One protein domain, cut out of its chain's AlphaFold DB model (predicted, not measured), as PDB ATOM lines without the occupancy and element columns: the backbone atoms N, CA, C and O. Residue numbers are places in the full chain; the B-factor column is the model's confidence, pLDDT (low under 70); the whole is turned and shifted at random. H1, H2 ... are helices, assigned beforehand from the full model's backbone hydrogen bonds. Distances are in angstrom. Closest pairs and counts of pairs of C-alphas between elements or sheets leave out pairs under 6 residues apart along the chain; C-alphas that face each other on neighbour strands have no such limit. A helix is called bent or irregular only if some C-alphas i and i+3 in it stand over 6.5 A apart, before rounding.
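This is residues 49 to 190 of the 190 residues of an uncharacterized protein of Desulfobacteraceae bacterium 4572_88 (UniProt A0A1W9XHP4). Two lobes of helices stand end to end, and the long bent helix H4 runs from one into the other. H1, H2, H3 and the arm H4a make one lobe; H4b, H5, H6 and H7 make the other, with the last residues of H2 meeting the first of H7 between them. The printed part has 142 residues with seven named helices, H1 to H7 in chain order, and no named strand; its class is all helix. It is compact, with a radius of gyration of the C-alphas of 16.5 A, yet elongated, spanning 51 by 30 by 21 A.

Begin at H4, residues 109 to 133, assigned as one helix by its hydrogen bonds but bent: C-alphas 122 and 125 are 7.4 A apart. Its arms H4a, residues 109 to 122, and H4b, residues 125 to 133, stand at a steep tilt of 57 degrees. H4a is itself irregular, with C-alphas 110 and 113 7.0 A apart. Look at Val 115 of H4a, where H3, residues 83 to 98, touches it: the closest C-alphas, of Leu 93 and Val 115, are 5.9 A apart. H2, residues 69 to 79, touches H3 at a steep tilt of 48 degrees, closest at the C-alphas of Thr 79 and Leu 85, 5.9 A; H3 uses residues 85 to 89 alone. H1, residues 49 to 56, touches H2 at a steep tilt of 65 degrees, closest at the C-alphas of Ile 52 and Ala 72, 5.6 A. Now find H7, residues 179 to 189: H2 and H7 touch only at their ends, closest at the C-alphas of Arg 78 and Pro 179, 5.0 A. H7 touches H5, residues 136 to 146, closest at the C-alphas of Ser 146 and Ala 182, 4.1 A. H6, residues 158 to 166, touches H5, closest at the C-alphas of Ala 138 and Thr 160, 5.7 A; H6 and H7 are apart. Every O i to N i+4 pair is within hydrogen-bond range in H1, H2, H3, H4b, H5, H6 and H7; in H4a 8 of 10 are.

Find C-alpha 49 at (117.251, -50.045, 24.411), where H1 begins. H3 is 22.4 A long and H4a 20.3 A, from C-alpha 109 at (116.059, -51.822, 43.658). H2 and H5 are 15.2 A each. H7 ends at C-alpha 189, (103.926, -76.000, 37.795).

The C-alphas of Gly 101 and Arg 154, the two farthest apart, are 54.0 A apart. The printed part has no cut. The links H1 to H2, H5 to H6 and H6 to H7 are long. Residues 100 to 102 and residue 190 have pLDDT under 70.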
ATOM      1  N   ASP A  49     117.407 -51.501  24.354       98.00
ATOM      2  CA  ASP A  49     117.251 -50.045  24.411       98.00
ATOM      3  C   ASP A  49     115.773 -49.639  24.340       98.00
ATOM      4  O   ASP A  49     115.319 -48.821  25.141       98.00
ATOM      5  N   THR A  50     114.992 -50.299  23.482       98.00
ATOM      6  CA  THR A  50     113.535 -50.124  23.397       98.00
ATOM      7  C   THR A  50     112.848 -50.536  24.699       98.00
ATOM      8  O   THR A  50     111.919 -49.869  25.155       98.00
ATOM      9  N   SER A  51     113.301 -51.624  25.333       98.19
ATOM     10  CA  SER A  51     112.752 -52.090  26.614       98.19
ATOM     11  C   SER A  51     113.010 -51.092  27.742       98.19
ATOM     12  O   SER A  51     112.108 -50.786  28.523       98.19
ATOM     13  N   ILE A  52     114.231 -50.558  27.812       97.69
ATOM     14  CA  ILE A  52     114.620 -49.549  28.802       97.69
ATOM     15  C   ILE A  52     113.851 -48.253  28.566       97.69
ATOM     16  O   ILE A  52     113.337 -47.676  29.526       97.69
ATOM     17  N   GLU A  53     113.736 -47.794  27.318       96.69
ATOM     18  CA  GLU A  53     112.971 -46.590  26.988       96.69
ATOM     19  C   GLU A  53     111.496 -46.758  27.363       96.69
ATOM     20  O   GLU A  53     110.933 -45.887  28.022       96.69
ATOM     21  N   LEU A  54     110.887 -47.904  27.042       97.00
ATOM     22  CA  LEU A  54     109.501 -48.188  27.405       97.00
ATOM     23  C   LEU A  54     109.273 -48.138  28.924       97.00
ATOM     24  O   LEU A  54     108.239 -47.641  29.366       97.00
ATOM     25  N   LEU A  55     110.214 -48.646  29.725       96.94
ATOM     26  CA  LEU A  55     110.102 -48.643  31.187       96.94
ATOM     27  C   LEU A  55     110.369 -47.258  31.788       96.94
ATOM     28  O   LEU A  55     109.638 -46.821  32.670       96.94
ATOM     29  N   THR A  56     111.409 -46.565  31.328       96.06
ATOM     30  CA  THR A  56     111.872 -45.299  31.925       96.06
ATOM     31  C   THR A  56     111.171 -44.066  31.358       96.06
ATOM     32  O   THR A  56     111.202 -42.998  31.969       96.06
ATOM     33  N   ARG A  57     110.538 -44.194  30.187       95.00
ATOM     34  CA  ARG A  57     109.840 -43.115  29.485       95.00
ATOM     35  C   ARG A  57     108.697 -43.651  28.598       95.00
ATOM     36  O   ARG A  57     108.692 -43.417  27.389       95.00
ATOM     37  N   PRO A  58     107.674 -44.307  29.178       94.31
ATOM     38  CA  PRO A  58     106.524 -44.813  28.421       94.31
ATOM     39  C   PRO A  58     105.720 -43.703  27.727       94.31
ATOM     40  O   PRO A  58     105.057 -43.949  26.720       94.31
ATOM     41  N   THR A  59     105.755 -42.481  28.265       93.88
ATOM     42  CA  THR A  59     105.139 -41.286  27.677       93.88
ATOM     43  C   THR A  59     106.074 -40.079  27.813       93.88
ATOM     44  O   THR A  59     106.966 -40.084  28.667       93.88
ATOM     45  N   PRO A  60     105.897 -39.019  26.999       92.50
ATOM     46  CA  PRO A  60     106.751 -37.833  27.057       92.50
ATOM     47  C   PRO A  60     106.813 -37.157  28.434       92.50
ATOM     48  O   PRO A  60     107.879 -36.665  28.796       92.50
ATOM     49  N   ASP A  61     105.706 -37.182  29.180       93.62
ATOM     50  CA  ASP A  61     105.558 -36.510  30.479       93.62
ATOM     51  C   ASP A  61     105.912 -37.409  31.677       93.62
ATOM     52  O   ASP A  61     105.808 -36.987  32.830       93.62
ATOM     53  N   PHE A  62     106.316 -38.658  31.430       93.19
ATOM     54  CA  PHE A  62     106.711 -39.565  32.499       93.19
ATOM     55  C   PHE A  62     108.035 -39.099  33.143       93.19
ATOM     56  O   PHE A  62     108.992 -38.812  32.414       93.19
ATOM     57  N   PRO A  63     108.133 -39.012  34.488       92.31
ATOM     58  CA  PRO A  63     109.352 -38.543  35.142       92.31
ATOM     59  C   PRO A  63     110.528 -39.484  34.864       92.31
ATOM     60  O   PRO A  63     110.476 -40.670  35.180       92.31
ATOM     61  N   ARG A  64     111.609 -38.945  34.289       88.69
ATOM     62  CA  ARG A  64     112.774 -39.737  33.842       88.69
ATOM     63  C   ARG A  64     113.518 -40.449  34.970       88.69
ATOM     64  O   ARG A  64     114.256 -41.390  34.716       88.69
ATOM     65  N   ASP A  65     113.362 -39.967  36.193       91.69
ATOM     66  CA  ASP A  65     113.982 -40.487  37.407       91.69
ATOM     67  C   ASP A  65     113.019 -41.346  38.243       91.69
ATOM     68  O   ASP A  65     113.388 -41.795  39.327       91.69
ATOM     69  N   ALA A  66     111.790 -41.596  37.770       94.56
ATOM     70  CA  ALA A  66     110.835 -42.444  38.485       94.56
ATOM     71  C   ALA A  66     111.275 -43.913  38.530       94.56
ATOM     72  O   ALA A  66     110.981 -44.608  39.502       94.56
ATOM     73  N   ILE A  67     111.981 -44.391  37.503       96.44
ATOM     74  CA  ILE A  67     112.518 -45.752  37.416       96.44
ATOM     75  C   ILE A  67     113.995 -45.637  37.040       96.44
ATOM     76  O   ILE A  67     114.328 -45.051  36.012       96.44
ATOM     77  N   SER A  68     114.884 -46.167  37.882       95.75
ATOM     78  CA  SER A  68     116.323 -46.142  37.613       95.75
ATOM     79  C   SER A  68     116.692 -47.067  36.451       95.75
ATOM     80  O   SER A  68     116.028 -48.076  36.205       95.75
ATOM     81  N   LEU A  69     117.797 -46.750  35.764       96.12
ATOM     82  CA  LEU A  69     118.339 -47.607  34.707       96.12
ATOM     83  C   LEU A  69     118.608 -49.023  35.227       96.12
ATOM     84  O   LEU A  69     118.196 -49.981  34.596       96.12
ATOM     85  N   GLU A  70     119.223 -49.152  36.404       97.50
ATOM     86  CA  GLU A  70     119.516 -50.444  37.039       97.50
ATOM     87  C   GLU A  70     118.265 -51.322  37.206       97.50
ATOM     88  O   GLU A  70     118.276 -52.504  36.862       97.50
ATOM     89  N   LEU A  71     117.157 -50.740  37.674       97.88
ATOM     90  CA  LEU A  71     115.904 -51.473  37.830       97.88
ATOM     91  C   LEU A  71     115.300 -51.849  36.473       97.88
ATOM     92  O   LEU A  71     114.787 -52.957  36.314       97.88
ATOM     93  N   ALA A  72     115.387 -50.956  35.483       97.94
ATOM     94  CA  ALA A  72     114.928 -51.232  34.126       97.94
ATOM     95  C   ALA A  72     115.736 -52.359  33.456       97.94
ATOM     96  O   ALA A  72     115.132 -53.262  32.877       97.94
ATOM     97  N   GLU A  73     117.069 -52.366  33.597       98.31
ATOM     98  CA  GLU A  73     117.932 -53.479  33.168       98.31
ATOM     99  C   GLU A  73     117.490 -54.777  33.821       98.31
ATOM    100  O   GLU A  73     117.321 -55.790  33.145       98.31
ATOM    101  N   LYS A  74     117.247 -54.746  35.137       98.56
ATOM    102  CA  LYS A  74     116.867 -55.952  35.858       98.56
ATOM    103  C   LYS A  74     115.556 -56.521  35.337       98.56
ATOM    104  O   LYS A  74     115.458 -57.721  35.095       98.56
ATOM    105  N   ILE A  75     114.558 -55.671  35.117       98.50
ATOM    106  CA  ILE A  75     113.278 -56.079  34.531       98.50
ATOM    107  C   ILE A  75     113.481 -56.621  33.106       98.50
ATOM    108  O   ILE A  75     112.897 -57.649  32.752       98.50
ATOM    109  N   PHE A  76     114.327 -55.986  32.291       98.50
ATOM    110  CA  PHE A  76     114.666 -56.487  30.959       98.50
ATOM    111  C   PHE A  76     115.292 -57.888  31.021       98.50
ATOM    112  O   PHE A  76     114.798 -58.792  30.348       98.50
ATOM    113  N   GLU A  77     116.282 -58.115  31.890       97.88
ATOM    114  CA  GLU A  77     116.897 -59.434  32.099       97.88
ATOM    115  C   GLU A  77     115.862 -60.501  32.465       97.88
ATOM    116  O   GLU A  77     115.919 -61.622  31.968       97.88
ATOM    117  N   ARG A  78     114.895 -60.173  33.334       98.12
ATOM    118  CA  ARG A  78     113.863 -61.135  33.760       98.12
ATOM    119  C   ARG A  78     112.857 -61.474  32.676       98.12
ATOM    120  O   ARG A  78     112.341 -62.593  32.652       98.12
ATOM    121  N   THR A  79     112.538 -60.507  31.826       97.94
ATOM    122  CA  THR A  79     111.472 -60.617  30.824       97.94
ATOM    123  C   THR A  79     111.987 -60.999  29.441       97.94
ATOM    124  O   THR A  79     111.194 -61.415  28.596       97.94
ATOM    125  N   GLY A  80     113.288 -60.839  29.193       96.75
ATOM    126  CA  GLY A  80     113.907 -61.015  27.883       96.75
ATOM    127  C   GLY A  80     113.390 -60.042  26.829       96.75
ATOM    128  O   GLY A  80     113.424 -60.379  25.649       96.75
ATOM    129  N   GLY A  81     112.823 -58.903  27.237       97.56
ATOM    130  CA  GLY A  81     112.209 -57.933  26.327       97.56
ATOM    131  C   GLY A  81     110.781 -58.275  25.877       97.56
ATOM    132  O   GLY A  81     110.250 -57.625  24.976       97.56
ATOM    133  N   LEU A  82     110.134 -59.299  26.451       96.50
ATOM    134  CA  LEU A  82     108.773 -59.681  26.062       96.50
ATOM    135  C   LEU A  82     107.778 -58.536  26.374       96.50
ATOM    136  O   LEU A  82     107.586 -58.223  27.556       96.50
ATOM    137  N   PRO A  83     107.076 -57.957  25.372       95.88
ATOM    138  CA  PRO A  83     106.286 -56.736  25.561       95.88
ATOM    139  C   PRO A  83     105.228 -56.832  26.663       95.88
ATOM    140  O   PRO A  83     105.086 -55.914  27.470       95.88
ATOM    141  N   HIS A  84     104.510 -57.958  26.735       95.56
ATOM    142  CA  HIS A  84     103.487 -58.165  27.760       95.56
ATOM    143  C   HIS A  84     104.076 -58.140  29.176       95.56
ATOM    144  O   HIS A  84     103.534 -57.467  30.051       95.56
ATOM    145  N   LEU A  85     105.192 -58.841  29.401       97.94
ATOM    146  CA  LEU A  85     105.798 -58.911  30.727       97.94
ATOM    147  C   LEU A  85     106.464 -57.594  31.116       97.94
ATOM    148  O   LEU A  85     106.295 -57.176  32.254       97.94
ATOM    149  N   LEU A  86     107.142 -56.902  30.194       97.88
ATOM    150  CA  LEU A  86     107.679 -55.560  30.457       97.88
ATOM    151  C   LEU A  86     106.585 -54.616  30.969       97.88
ATOM    152  O   LEU A  86     106.753 -53.956  31.995       97.88
ATOM    153  N   GLN A  87     105.434 -54.600  30.291       97.38
ATOM    154  CA  GLN A  87     104.302 -53.776  30.708       97.38
ATOM    155  C   GLN A  87     103.670 -54.254  32.018       97.38
ATOM    156  O   GLN A  87     103.242 -53.423  32.818       97.38
ATOM    157  N   LEU A  88     103.626 -55.567  32.273       98.56
ATOM    158  CA  LEU A  88     103.139 -56.106  33.542       98.56
ATOM    159  C   LEU A  88     104.038 -55.679  34.711       98.56
ATOM    160  O   LEU A  88     103.522 -55.163  35.700       98.56
ATOM    161  N   TYR A  89     105.362 -55.813  34.576       98.56
ATOM    162  CA  TYR A  89     106.334 -55.328  35.560       98.56
ATOM    163  C   TYR A  89     106.187 -53.823  35.797       98.56
ATOM    164  O   TYR A  89     106.066 -53.398  36.944       98.56
ATOM    165  N   GLY A  90     106.127 -53.019  34.728       97.19
ATOM    166  CA  GLY A  90     105.922 -51.573  34.831       97.19
ATOM    167  C   GLY A  90     104.618 -51.223  35.553       97.19
ATOM    168  O   GLY A  90     104.620 -50.433  36.493       97.19
ATOM    169  N   SER A  91     103.507 -51.863  35.185       97.12
ATOM    170  CA  SER A  91     102.204 -51.657  35.830       97.12
ATOM    171  C   SER A  91     102.225 -52.028  37.313       97.12
ATOM    172  O   SER A  91     101.744 -51.265  38.153       97.12
ATOM    173  N   VAL A  92     102.804 -53.177  37.668       97.88
ATOM    174  CA  VAL A  92     102.943 -53.611  39.066       97.88
ATOM    175  C   VAL A  92     103.798 -52.626  39.861       97.88
ATOM    176  O   VAL A  92     103.383 -52.214  40.944       97.88
ATOM    177  N   LEU A  93     104.934 -52.192  39.312       96.88
ATOM    178  CA  LEU A  93     105.825 -51.234  39.960       96.88
ATOM    179  C   LEU A  93     105.128 -49.889  40.208       96.88
ATOM    180  O   LEU A  93     105.146 -49.384  41.328       96.88
ATOM    181  N   ILE A  94     104.447 -49.333  39.205       95.00
ATOM    182  CA  ILE A  94     103.715 -48.068  39.361       95.00
ATOM    183  C   ILE A  94     102.577 -48.198  40.378       95.00
ATOM    184  O   ILE A  94     102.387 -47.306  41.205       95.00
ATOM    185  N   ASN A  95     101.852 -49.319  40.383       95.06
ATOM    186  CA  ASN A  95     100.825 -49.575  41.392       95.06
ATOM    187  C   ASN A  95     101.419 -49.667  42.805       95.06
ATOM    188  O   ASN A  95     100.840 -49.122  43.742       95.06
ATOM    189  N   LEU A  96     102.591 -50.292  42.962       94.81
ATOM    190  CA  LEU A  96     103.307 -50.353  44.237       94.81
ATOM    191  C   LEU A  96     103.711 -48.955  44.732       94.81
ATOM    192  O   LEU A  96     103.561 -48.655  45.918       94.81
ATOM    193  N   LEU A  97     104.205 -48.090  43.841       93.69
ATOM    194  CA  LEU A  97     104.567 -46.707  44.174       93.69
ATOM    195  C   LEU A  97     103.349 -45.861  44.569       93.69
ATOM    196  O   LEU A  97     103.431 -45.055  45.501       93.69
ATOM    197  N   ASN A  98     102.227 -46.077  43.881       92.19
ATOM    198  CA  ASN A  98     100.975 -45.352  44.082       92.19
ATOM    199  C   ASN A  98     100.125 -45.880  45.243       92.19
ATOM    200  O   ASN A  98      99.143 -45.224  45.599       92.19
ATOM    201  N   ASN A  99     100.483 -47.026  45.833       91.00
ATOM    202  CA  ASN A  99      99.709 -47.642  46.904       91.00
ATOM    203  C   ASN A  99      99.539 -46.691  48.108       91.00
ATOM    204  O   ASN A  99     100.411 -45.863  48.422       91.00
ATOM    205  N   GLU A 100      98.385 -46.793  48.766       59.81
ATOM    206  CA  GLU A 100      97.957 -45.859  49.803       59.81
ATOM    207  C   GLU A 100      98.958 -45.829  50.972       59.81
ATOM    208  O   GLU A 100      99.444 -46.853  51.447       59.81
ATOM    209  N   GLY A 101      99.318 -44.618  51.410       65.31
ATOM    210  CA  GLY A 101     100.218 -44.385  52.545       65.31
ATOM    211  C   GLY A 101     101.691 -44.125  52.209       65.31
ATOM    212  O   GLY A 101     102.395 -43.593  53.062       65.31
ATOM    213  N   LYS A 102     102.169 -44.424  50.988       69.94
ATOM    214  CA  LYS A 102     103.578 -44.173  50.605       69.94
ATOM    215  C   LYS A 102     103.767 -43.181  49.455       69.94
ATOM    216  O   LYS A 102     104.759 -42.461  49.500       69.94
ATOM    217  N   LYS A 103     102.857 -43.142  48.462       80.69
ATOM    218  CA  LYS A 103     102.887 -42.263  47.260       80.69
ATOM    219  C   LYS A 103     104.303 -41.821  46.865       80.69
ATOM    220  O   LYS A 103     104.644 -40.635  46.900       80.69
ATOM    221  N   ARG A 104     105.147 -42.802  46.550       91.75
ATOM    222  CA  ARG A 104     106.555 -42.566  46.218       91.75
ATOM    223  C   ARG A 104     106.668 -42.165  44.756       91.75
ATOM    224  O   ARG A 104     105.970 -42.706  43.910       91.75
ATOM    225  N   LYS A 105     107.565 -41.226  44.464       91.25
ATOM    226  CA  LYS A 105     107.832 -40.772  43.090       91.25
ATOM    227  C   LYS A 105     108.918 -41.578  42.381       91.25
ATOM    228  O   LYS A 105     108.956 -41.568  41.159       91.25
ATOM    229  N   HIS A 106     109.770 -42.260  43.144       94.50
ATOM    230  CA  HIS A 106     110.930 -42.985  42.635       94.50
ATOM    231  C   HIS A 106     110.897 -44.427  43.133       94.50
ATOM    232  O   HIS A 106     110.718 -44.672  44.333       94.50
ATOM    233  N   ALA A 107     111.067 -45.360  42.204       94.69
ATOM    234  CA  ALA A 107     111.357 -46.753  42.479       94.69
ATOM    235  C   ALA A 107     112.827 -46.936  42.858       94.69
ATOM    236  O   ALA A 107     113.709 -46.230  42.363       94.69
ATOM    237  N   SER A 108     113.093 -47.924  43.702       92.19
ATOM    238  CA  SER A 108     114.443 -48.371  44.041       92.19
ATOM    239  C   SER A 108     114.578 -49.874  43.832       92.19
ATOM    240  O   SER A 108     113.585 -50.594  43.769       92.19
ATOM    241  N   MET A 109     115.813 -50.379  43.779       96.19
ATOM    242  CA  MET A 109     116.059 -51.822  43.658       96.19
ATOM    243  C   MET A 109     115.421 -52.650  44.780       96.19
ATOM    244  O   MET A 109     115.065 -53.799  44.559       96.19
ATOM    245  N   SER A 110     115.184 -52.059  45.953       94.81
ATOM    246  CA  SER A 110     114.449 -52.707  47.048       94.81
ATOM    247  C   SER A 110     112.984 -53.032  46.724       94.81
ATOM    248  O   SER A 110     112.365 -53.796  47.455       94.81
ATOM    249  N   ASP A 111     112.404 -52.423  45.686       95.81
ATOM    250  CA  ASP A 111     111.042 -52.722  45.235       95.81
ATOM    251  C   ASP A 111     110.982 -53.983  44.364       95.81
ATOM    252  O   ASP A 111     109.906 -54.556  44.199       95.81
ATOM    253  N   PHE A 112     112.118 -54.406  43.798       97.69
ATOM    254  CA  PHE A 112     112.171 -55.420  42.750       97.69
ATOM    255  C   PHE A 112     111.564 -56.754  43.185       97.69
ATOM    256  O   PHE A 112     110.698 -57.263  42.482       97.69
ATOM    257  N   ASP A 113     111.954 -57.284  44.347       97.69
ATOM    258  CA  ASP A 113     111.472 -58.593  44.805       97.69
ATOM    259  C   ASP A 113     109.948 -58.583  44.991       97.69
ATOM    260  O   ASP A 113     109.249 -59.454  44.483       97.69
ATOM    261  N   ALA A 114     109.400 -57.538  45.622       97.00
ATOM    262  CA  ALA A 114     107.954 -57.396  45.813       97.00
ATOM    263  C   ALA A 114     107.190 -57.271  44.480       97.00
ATOM    264  O   ALA A 114     106.073 -57.785  44.337       97.00
ATOM    265  N   VAL A 115     107.785 -56.587  43.498       98.06
ATOM    266  CA  VAL A 115     107.248 -56.513  42.136       98.06
ATOM    267  C   VAL A 115     107.294 -57.884  41.470       98.06
ATOM    268  O   VAL A 115     106.288 -58.288  40.892       98.06
ATOM    269  N   GLU A 116     108.411 -58.609  41.562       98.12
ATOM    270  CA  GLU A 116     108.562 -59.927  40.946       98.12
ATOM    271  C   GLU A 116     107.545 -60.933  41.504       98.12
ATOM    272  O   GLU A 116     106.868 -61.581  40.707       98.12
ATOM    273  N   GLU A 117     107.340 -60.990  42.826       98.12
ATOM    274  CA  GLU A 117     106.304 -61.845  43.433       98.12
ATOM    275  C   GLU A 117     104.911 -61.539  42.871       98.12
ATOM    276  O   GLU A 117     104.183 -62.423  42.417       98.12
ATOM    277  N   THR A 118     104.550 -60.254  42.823       98.06
ATOM    278  CA  THR A 118     103.241 -59.833  42.306       98.06
ATOM    279  C   THR A 118     103.096 -60.152  40.810       98.06
ATOM    280  O   THR A 118     101.994 -60.423  40.326       98.06
ATOM    281  N   VAL A 119     104.192 -60.108  40.044       98.44
ATOM    282  CA  VAL A 119     104.202 -60.492  38.626       98.44
ATOM    283  C   VAL A 119     104.027 -61.998  38.455       98.44
ATOM    284  O   VAL A 119     103.300 -62.401  37.548       98.44
ATOM    285  N   LEU A 120     104.653 -62.828  39.293       98.19
ATOM    286  CA  LEU A 120     104.479 -64.284  39.254       98.19
ATOM    287  C   LEU A 120     103.016 -64.670  39.494       98.19
ATOM    288  O   LEU A 120     102.463 -65.462  38.729       98.19
ATOM    289  N   GLU A 121     102.365 -64.026  40.462       97.06
ATOM    290  CA  GLU A 121     100.941 -64.215  40.744       97.06
ATOM    291  C   GLU A 121     100.065 -63.752  39.564       97.06
ATOM    292  O   GLU A 121      99.316 -64.536  38.974       97.06
ATOM    293  N   LYS A 122     100.179 -62.479  39.155       97.38
ATOM    294  CA  LYS A 122      99.324 -61.901  38.099       97.38
ATOM    295  C   LYS A 122      99.577 -62.509  36.720       97.38
ATOM    296  O   LYS A 122      98.659 -62.600  35.905       97.38
ATOM    297  N   GLY A 123     100.818 -62.901  36.449       96.19
ATOM    298  CA  GLY A 123     101.257 -63.536  35.210       96.19
ATOM    299  C   GLY A 123     100.979 -65.038  35.156       96.19
ATOM    300  O   GLY A 123     101.111 -65.627  34.083       96.19
ATOM    301  N   GLY A 124     100.547 -65.665  36.256       95.69
ATOM    302  CA  GLY A 124     100.411 -67.121  36.359       95.69
ATOM    303  C   GLY A 124      99.577 -67.754  35.242       95.69
ATOM    304  O   GLY A 124      99.984 -68.750  34.647       95.69
ATOM    305  N   ASN A 125      98.457 -67.135  34.856       94.94
ATOM    306  CA  ASN A 125      97.636 -67.625  33.740       94.94
ATOM    307  C   ASN A 125      98.369 -67.590  32.389       94.94
ATOM    308  O   ASN A 125      98.206 -68.499  31.572       94.94
ATOM    309  N   TYR A 126      99.180 -66.556  32.152       95.25
ATOM    310  CA  TYR A 126      99.986 -66.430  30.941       95.25
ATOM    311  C   TYR A 126     101.083 -67.501  30.896       95.25
ATOM    312  O   TYR A 126     101.235 -68.193  29.886       95.25
ATOM    313  N   PHE A 127     101.800 -67.700  32.003       97.06
ATOM    314  CA  PHE A 127     102.837 -68.725  32.104       97.06
ATOM    315  C   PHE A 127     102.262 -70.141  31.965       97.06
ATOM    316  O   PHE A 127     102.750 -70.931  31.152       97.06
ATOM    317  N   ASN A 128     101.156 -70.427  32.657       96.31
ATOM    318  CA  ASN A 128     100.410 -71.677  32.529       96.31
ATOM    319  C   ASN A 128     100.013 -71.936  31.072       96.31
ATOM    320  O   ASN A 128     100.250 -73.021  30.544       96.31
ATOM    321  N   TYR A 129      99.471 -70.928  30.382       94.38
ATOM    322  CA  TYR A 129      99.112 -71.059  28.974       94.38
ATOM    323  C   TYR A 129     100.309 -71.483  28.108       94.38
ATOM    324  O   TYR A 129     100.162 -72.406  27.303       94.38
ATOM    325  N   ILE A 130     101.487 -70.875  28.286       94.12
ATOM    326  CA  ILE A 130     102.698 -71.248  27.533       94.12
ATOM    327  C   ILE A 130     103.044 -72.725  27.757       94.12
ATOM    328  O   ILE A 130     103.195 -73.481  26.795       94.12
ATOM    329  N   VAL A 131     103.157 -73.145  29.019       95.56
ATOM    330  CA  VAL A 131     103.646 -74.486  29.380       95.56
ATOM    331  C   VAL A 131     102.619 -75.564  29.024       95.56
ATOM    332  O   VAL A 131     102.963 -76.607  28.456       95.56
ATOM    333  N   LYS A 132     101.336 -75.307  29.293       94.62
ATOM    334  CA  LYS A 132     100.233 -76.230  29.008       94.62
ATOM    335  C   LYS A 132     100.048 -76.467  27.512       94.62
ATOM    336  O   LYS A 132      99.793 -77.605  27.120       94.62
ATOM    337  N   ASN A 133     100.214 -75.442  26.675       91.69
ATOM    338  CA  ASN A 133     100.073 -75.572  25.219       91.69
ATOM    339  C   ASN A 133     101.366 -76.007  24.512       91.69
ATOM    340  O   ASN A 133     101.350 -76.244  23.304       91.69
ATOM    341  N   ALA A 134     102.481 -76.142  25.236       93.56
ATOM    342  CA  ALA A 134     103.708 -76.681  24.669       93.56
ATOM    343  C   ALA A 134     103.547 -78.172  24.311       93.56
ATOM    344  O   ALA A 134     103.097 -78.956  25.157       93.56
ATOM    345  N   PRO A 135     103.957 -78.599  23.096       93.88
ATOM    346  CA  PRO A 135     104.134 -80.011  22.777       93.88
ATOM    347  C   PRO A 135     105.039 -80.682  23.809       93.88
ATOM    348  O   PRO A 135     105.978 -80.050  24.290       93.88
ATOM    349  N   GLN A 136     104.819 -81.965  24.101       95.31
ATOM    350  CA  GLN A 136     105.540 -82.675  25.167       95.31
ATOM    351  C   GLN A 136     107.066 -82.476  25.108       95.31
ATOM    352  O   GLN A 136     107.660 -82.042  26.088       95.31
ATOM    353  N   ALA A 137     107.681 -82.668  23.937       95.19
ATOM    354  CA  ALA A 137     109.123 -82.479  23.764       95.19
ATOM    355  C   ALA A 137     109.592 -81.027  24.007       95.19
ATOM    356  O   ALA A 137     110.706 -80.807  24.467       95.19
ATOM    357  N   ALA A 138     108.767 -80.025  23.685       95.44
ATOM    358  CA  ALA A 138     109.081 -78.626  23.981       95.44
ATOM    359  C   ALA A 138     108.940 -78.345  25.482       95.44
ATOM    360  O   ALA A 138     109.779 -77.661  26.059       95.44
ATOM    361  N   ARG A 139     107.908 -78.907  26.123       96.25
ATOM    362  CA  ARG A 139     107.676 -78.780  27.564       96.25
ATOM    363  C   ARG A 139     108.825 -79.369  28.380       96.25
ATOM    364  O   ARG A 139     109.292 -78.715  29.303       96.25
ATOM    365  N   GLU A 140     109.310 -80.552  28.011       95.06
ATOM    366  CA  GLU A 140     110.468 -81.199  28.646       95.06
ATOM    367  C   GLU A 140     111.722 -80.314  28.568       95.06
ATOM    368  O   GLU A 140     112.439 -80.166  29.556       95.06
ATOM    369  N   ILE A 141     111.947 -79.649  27.429       96.00
ATOM    370  CA  ILE A 141     113.043 -78.683  27.273       96.00
ATOM    371  C   ILE A 141     112.839 -77.468  28.185       96.00
ATOM    372  O   ILE A 141     113.774 -77.079  28.879       96.00
ATOM    373  N   LEU A 142     111.635 -76.886  28.230       96.31
ATOM    374  CA  LEU A 142     111.340 -75.746  29.108       96.31
ATOM    375  C   LEU A 142     111.557 -76.091  30.591       96.31
ATOM    376  O   LEU A 142     112.112 -75.277  31.321       96.31
ATOM    377  N   MET A 143     111.180 -77.301  31.021       94.94
ATOM    378  CA  MET A 143     111.428 -77.807  32.379       94.94
ATOM    379  C   MET A 143     112.922 -78.036  32.655       94.94
ATOM    380  O   MET A 143     113.413 -77.729  33.736       94.94
ATOM    381  N   GLY A 144     113.675 -78.563  31.686       94.50
ATOM    382  CA  GLY A 144     115.125 -78.721  31.827       94.50
ATOM    383  C   GLY A 144     115.841 -77.373  31.954       94.50
ATOM    384  O   GLY A 144     116.676 -77.187  32.840       94.50
ATOM    385  N   LEU A 145     115.469 -76.411  31.107       94.38
ATOM    386  CA  LEU A 145     116.015 -75.054  31.123       94.38
ATOM    387  C   LEU A 145     115.615 -74.278  32.382       94.38
ATOM    388  O   LEU A 145     116.428 -73.523  32.914       94.38
ATOM    389  N   SER A 146     114.400 -74.475  32.907       94.94
ATOM    390  CA  SER A 146     113.970 -73.795  34.133       94.94
ATOM    391  C   SER A 146     114.834 -74.165  35.337       94.94
ATOM    392  O   SER A 146     115.013 -73.340  36.228       94.94
ATOM    393  N   ARG A 147     115.444 -75.352  35.344       91.88
ATOM    394  CA  ARG A 147     116.349 -75.831  36.401       91.88
ATOM    395  C   ARG A 147     117.816 -75.429  36.186       91.88
ATOM    396  O   ARG A 147     118.693 -75.943  36.872       91.88
ATOM    397  N   GLY A 148     118.088 -74.522  35.245       85.81
ATOM    398  CA  GLY A 148     119.445 -74.083  34.905       85.81
ATOM    399  C   GLY A 148     120.182 -75.030  33.957       85.81
ATOM    400  O   GLY A 148     121.397 -74.925  33.809       85.81
ATOM    401  N   GLY A 149     119.466 -75.963  33.320       84.19
ATOM    402  CA  GLY A 149     120.024 -76.761  32.238       84.19
ATOM    403  C   GLY A 149     120.364 -75.900  31.022       84.19
ATOM    404  O   GLY A 149     119.839 -74.804  30.845       84.19
ATOM    405  N   GLN A 150     121.210 -76.435  30.149       81.88
ATOM    406  CA  GLN A 150     121.486 -75.870  28.834       81.88
ATOM    407  C   GLN A 150     121.181 -76.927  27.781       81.88
ATOM    408  O   GLN A 150     121.493 -78.105  27.966       81.88
ATOM    409  N   VAL A 151     120.587 -76.508  26.665       88.19
ATOM    410  CA  VAL A 151     120.348 -77.393  25.524       88.19
ATOM    411  C   VAL A 151     121.170 -76.937  24.336       88.19
ATOM    412  O   VAL A 151     121.224 -75.756  24.008       88.19
ATOM    413  N   GLN A 152     121.801 -77.885  23.655       89.81
ATOM    414  CA  GLN A 152     122.431 -77.604  22.377       89.81
ATOM    415  C   GLN A 152     121.360 -77.672  21.289       89.81
ATOM    416  O   GLN A 152     120.708 -78.701  21.117       89.81
ATOM    417  N   LEU A 153     121.186 -76.599  20.512       86.69
ATOM    418  CA  LEU A 153     120.118 -76.523  19.502       86.69
ATOM    419  C   LEU A 153     120.161 -77.647  18.454       86.69
ATOM    420  O   LEU A 153     119.130 -77.974  17.868       86.69
ATOM    421  N   ARG A 154     121.342 -78.227  18.208       88.62
ATOM    422  CA  ARG A 154     121.544 -79.367  17.296       88.62
ATOM    423  C   ARG A 154     120.925 -80.674  17.800       88.62
ATOM    424  O   ARG A 154     120.587 -81.522  16.982       88.62
ATOM    425  N   ASP A 155     120.743 -80.808  19.113       90.50
ATOM    426  CA  ASP A 155     120.202 -82.017  19.747       90.50
ATOM    427  C   ASP A 155     118.663 -81.970  19.830       90.50
ATOM    428  O   ASP A 155     118.000 -82.968  20.116       90.50
ATOM    429  N   ILE A 156     118.064 -80.810  19.532       92.31
ATOM    430  CA  ILE A 156     116.617 -80.613  19.514       92.31
ATOM    431  C   ILE A 156     116.066 -80.998  18.138       92.31
ATOM    432  O   ILE A 156     116.489 -80.473  17.106       92.31
ATOM    433  N   LYS A 157     115.038 -81.856  18.115       94.19
ATOM    434  CA  LYS A 157     114.313 -82.200  16.879       94.19
ATOM    435  C   LYS A 157     113.873 -80.922  16.136       94.19
ATOM    436  O   LYS A 157     113.293 -80.039  16.776       94.19
ATOM    437  N   PRO A 158     114.029 -80.830  14.799       91.88
ATOM    438  CA  PRO A 158     113.774 -79.595  14.047       91.88
ATOM    439  C   PRO A 158     112.395 -78.967  14.288       91.88
ATOM    440  O   PRO A 158     112.294 -77.753  14.451       91.88
ATOM    441  N   LYS A 159     111.338 -79.787  14.380       90.44
ATOM    442  CA  LYS A 159     109.970 -79.322  14.663       90.44
ATOM    443  C   LYS A 159     109.855 -78.667  16.045       90.44
ATOM    444  O   LYS A 159     109.258 -77.603  16.169       90.44
ATOM    445  N   THR A 160     110.456 -79.271  17.070       93.25
ATOM    446  CA  THR A 160     110.464 -78.741  18.441       93.25
ATOM    447  C   THR A 160     111.272 -77.450  18.526       93.25
ATOM    448  O   THR A 160     110.803 -76.472  19.101       93.25
ATOM    449  N   ARG A 161     112.457 -77.419  17.896       92.62
ATOM    450  CA  ARG A 161     113.296 -76.216  17.827       92.62
ATOM    451  C   ARG A 161     112.543 -75.068  17.164       92.62
ATOM    452  O   ARG A 161     112.536 -73.968  17.703       92.62
ATOM    453  N   ARG A 162     111.883 -75.328  16.030       89.38
ATOM    454  CA  ARG A 162     111.059 -74.333  15.333       89.38
ATOM    455  C   ARG A 162     109.945 -73.812  16.240       89.38
ATOM    456  O   ARG A 162     109.822 -72.605  16.395       89.38
ATOM    457  N   TRP A 163     109.194 -74.698  16.893       91.56
ATOM    458  CA  TRP A 163     108.099 -74.307  17.786       91.56
ATOM    459  C   TRP A 163     108.559 -73.369  18.916       91.56
ATOM    460  O   TRP A 163     107.927 -72.337  19.150       91.56
ATOM    461  N   LEU A 164     109.680 -73.702  19.573       93.38
ATOM    462  CA  LEU A 164     110.288 -72.891  20.637       93.38
ATOM    463  C   LEU A 164     110.810 -71.552  20.100       93.38
ATOM    464  O   LEU A 164     110.548 -70.503  20.691       93.38
ATOM    465  N   ALA A 165     111.513 -71.591  18.964       90.38
ATOM    466  CA  ALA A 165     112.102 -70.417  18.340       90.38
ATOM    467  C   ALA A 165     111.029 -69.432  17.882       90.38
ATOM    468  O   ALA A 165     111.145 -68.266  18.228       90.38
ATOM    469  N   HIS A 166     109.974 -69.865  17.176       87.94
ATOM    470  CA  HIS A 166     108.889 -68.989  16.695       87.94
ATOM    471  C   HIS A 166     108.179 -68.251  17.832       87.94
ATOM    472  O   HIS A 166     107.789 -67.097  17.666       87.94
ATOM    473  N   ARG A 167     108.076 -68.894  19.000       90.94
ATOM    474  CA  ARG A 167     107.471 -68.324  20.211       90.94
ATOM    475  C   ARG A 167     108.447 -67.519  21.070       90.94
ATOM    476  O   ARG A 167     108.068 -67.111  22.160       90.94
ATOM    477  N   CYS A 168     109.674 -67.292  20.592       92.75
ATOM    478  CA  CYS A 168     110.715 -66.536  21.300       92.75
ATOM    479  C   CYS A 168     111.012 -67.088  22.707       92.75
ATOM    480  O   CYS A 168     111.315 -66.327  23.620       92.75
ATOM    481  N   LEU A 169     110.878 -68.404  22.908       94.25
ATOM    482  CA  LEU A 169     111.067 -69.016  24.229       94.25
ATOM    483  C   LEU A 169     112.527 -69.378  24.498       94.25
ATOM    484  O   LEU A 169     112.919 -69.490  25.657       94.25
ATOM    485  N   ILE A 170     113.316 -69.562  23.439       94.00
ATOM    486  CA  ILE A 170     114.746 -69.848  23.527       94.00
ATOM    487  C   ILE A 170     115.552 -68.889  22.655       94.00
ATOM    488  O   ILE A 170     115.090 -68.474  21.589       94.00
ATOM    489  N   THR A 171     116.765 -68.574  23.100       90.12
ATOM    490  CA  THR A 171     117.760 -67.833  22.322       90.12
ATOM    491  C   THR A 171     118.461 -68.744  21.313       90.12
ATOM    492  O   THR A 171     118.366 -69.975  21.382       90.12
ATOM    493  N   ASP A 172     119.219 -68.141  20.397       86.94
ATOM    494  CA  ASP A 172     120.055 -68.879  19.440       86.94
ATOM    495  C   ASP A 172     121.182 -69.685  20.118       86.94
ATOM    496  O   ASP A 172     121.678 -70.655  19.547       86.94
ATOM    497  N   ASP A 173     121.511 -69.363  21.371       87.25
ATOM    498  CA  ASP A 173     122.468 -70.106  22.200       87.25
ATOM    499  C   ASP A 173     121.815 -71.243  23.012       87.25
ATOM    500  O   ASP A 173     122.476 -71.908  23.815       87.25
ATOM    501  N   GLY A 174     120.510 -71.472  22.828       87.31
ATOM    502  CA  GLY A 174     119.765 -72.523  23.523       87.31
ATOM    503  C   GLY A 174     119.468 -72.219  24.992       87.31
ATOM    504  O   GLY A 174     119.262 -73.144  25.776       87.31
ATOM    505  N   GLN A 175     119.445 -70.941  25.372       90.69
ATOM    506  CA  GLN A 175     119.053 -70.490  26.710       90.69
ATOM    507  C   GLN A 175     117.583 -70.084  26.731       90.69
ATOM    508  O   GLN A 175     117.026 -69.722  25.696       90.69
ATOM    509  N   LEU A 176     116.947 -70.109  27.905       93.81
ATOM    510  CA  LEU A 176     115.585 -69.599  28.038       93.81
ATOM    511  C   LEU A 176     115.584 -68.071  27.904       93.81
ATOM    512  O   LEU A 176     116.296 -67.380  28.627       93.81
ATOM    513  N   THR A 177     114.740 -67.541  27.021       95.06
ATOM    514  CA  THR A 177     114.650 -66.092  26.791       95.06
ATOM    515  C   THR A 177     113.961 -65.359  27.943       95.06
ATOM    516  O   THR A 177     114.223 -64.184  28.150       95.06
ATOM    517  N   ILE A 178     113.087 -66.031  28.704       96.75
ATOM    518  CA  ILE A 178     112.234 -65.408  29.730       96.75
ATOM    519  C   ILE A 178     112.549 -66.008  31.116       96.75
ATOM    520  O   ILE A 178     111.873 -66.944  31.548       96.75
ATOM    521  N   PRO A 179     113.559 -65.511  31.854       96.81
ATOM    522  CA  PRO A 179     113.919 -66.055  33.167       96.81
ATOM    523  C   PRO A 179     112.802 -66.056  34.221       96.81
ATOM    524  O   PRO A 179     112.756 -66.969  35.046       96.81
ATOM    525  N   VAL A 180     111.876 -65.089  34.202       97.81
ATOM    526  CA  VAL A 180     110.727 -65.101  35.131       97.81
ATOM    527  C   VAL A 180     109.783 -66.285  34.867       97.81
ATOM    528  O   VAL A 180     109.242 -66.854  35.809       97.81
ATOM    529  N   LEU A 181     109.659 -66.743  33.613       97.62
ATOM    530  CA  LEU A 181     108.921 -67.967  33.282       97.62
ATOM    531  C   LEU A 181     109.626 -69.198  33.866       97.62
ATOM    532  O   LEU A 181     108.959 -70.070  34.415       97.62
ATOM    533  N   ALA A 182     110.961 -69.273  33.787       96.44
ATOM    534  CA  ALA A 182     111.715 -70.349  34.438       96.44
ATOM    535  C   ALA A 182     111.447 -70.390  35.943       96.44
ATOM    536  O   ALA A 182     111.271 -71.470  36.500       96.44
ATOM    537  N   ARG A 183     111.421 -69.221  36.593       97.12
ATOM    538  CA  ARG A 183     111.094 -69.120  38.016       97.12
ATOM    539  C   ARG A 183     109.697 -69.663  38.304       97.12
ATOM    540  O   ARG A 183     109.582 -70.592  39.092       97.12
ATOM    541  N   TRP A 184     108.690 -69.182  37.579       97.88
ATOM    542  CA  TRP A 184     107.312 -69.645  37.731       97.88
ATOM    543  C   TRP A 184     107.156 -71.162  37.528       97.88
ATOM    544  O   TRP A 184     106.490 -71.820  38.316       97.88
ATOM    545  N   ILE A 185     107.819 -71.746  36.516       97.00
ATOM    546  CA  ILE A 185     107.779 -73.199  36.267       97.00
ATOM    547  C   ILE A 185     108.257 -73.991  37.490       97.00
ATOM    548  O   ILE A 185     107.667 -75.019  37.798       97.00
ATOM    549  N   ARG A 186     109.325 -73.541  38.161       95.38
ATOM    550  CA  ARG A 186     109.880 -74.243  39.329       95.38
ATOM    551  C   ARG A 186     108.997 -74.142  40.571       95.38
ATOM    552  O   ARG A 186     109.090 -75.008  41.428       95.38
ATOM    553  N   GLU A 187     108.233 -73.062  40.699       94.44
ATOM    554  CA  GLU A 187     107.479 -72.748  41.918       94.44
ATOM    555  C   GLU A 187     106.032 -73.257  41.857       94.44
ATOM    556  O   GLU A 187     105.525 -73.746  42.858       94.44
ATOM    557  N   GLU A 188     105.386 -73.189  40.686       90.25
ATOM    558  CA  GLU A 188     103.922 -73.314  40.573       90.25
ATOM    559  C   GLU A 188     103.439 -74.434  39.633       90.25
ATOM    560  O   GLU A 188     102.248 -74.742  39.598       90.25
ATOM    561  N   TRP A 189     104.321 -75.006  38.805       83.62
ATOM    562  CA  TRP A 189     103.926 -76.000  37.795       83.62
ATOM    563  C   TRP A 189     104.324 -77.442  38.133       83.62
ATOM    564  O   TRP A 189     103.724 -78.373  37.588       83.62
ATOM    565  N   GLU A 190     105.351 -77.629  38.963       66.75
ATOM    566  CA  GLU A 190     105.768 -78.950  39.462       66.75
ATOM    567  C   GLU A 190     104.803 -79.488  40.525       66.75
ATOM    568  O   GLU A 190     104.515 -80.707  40.459       66.75
TER     569      GLU A 190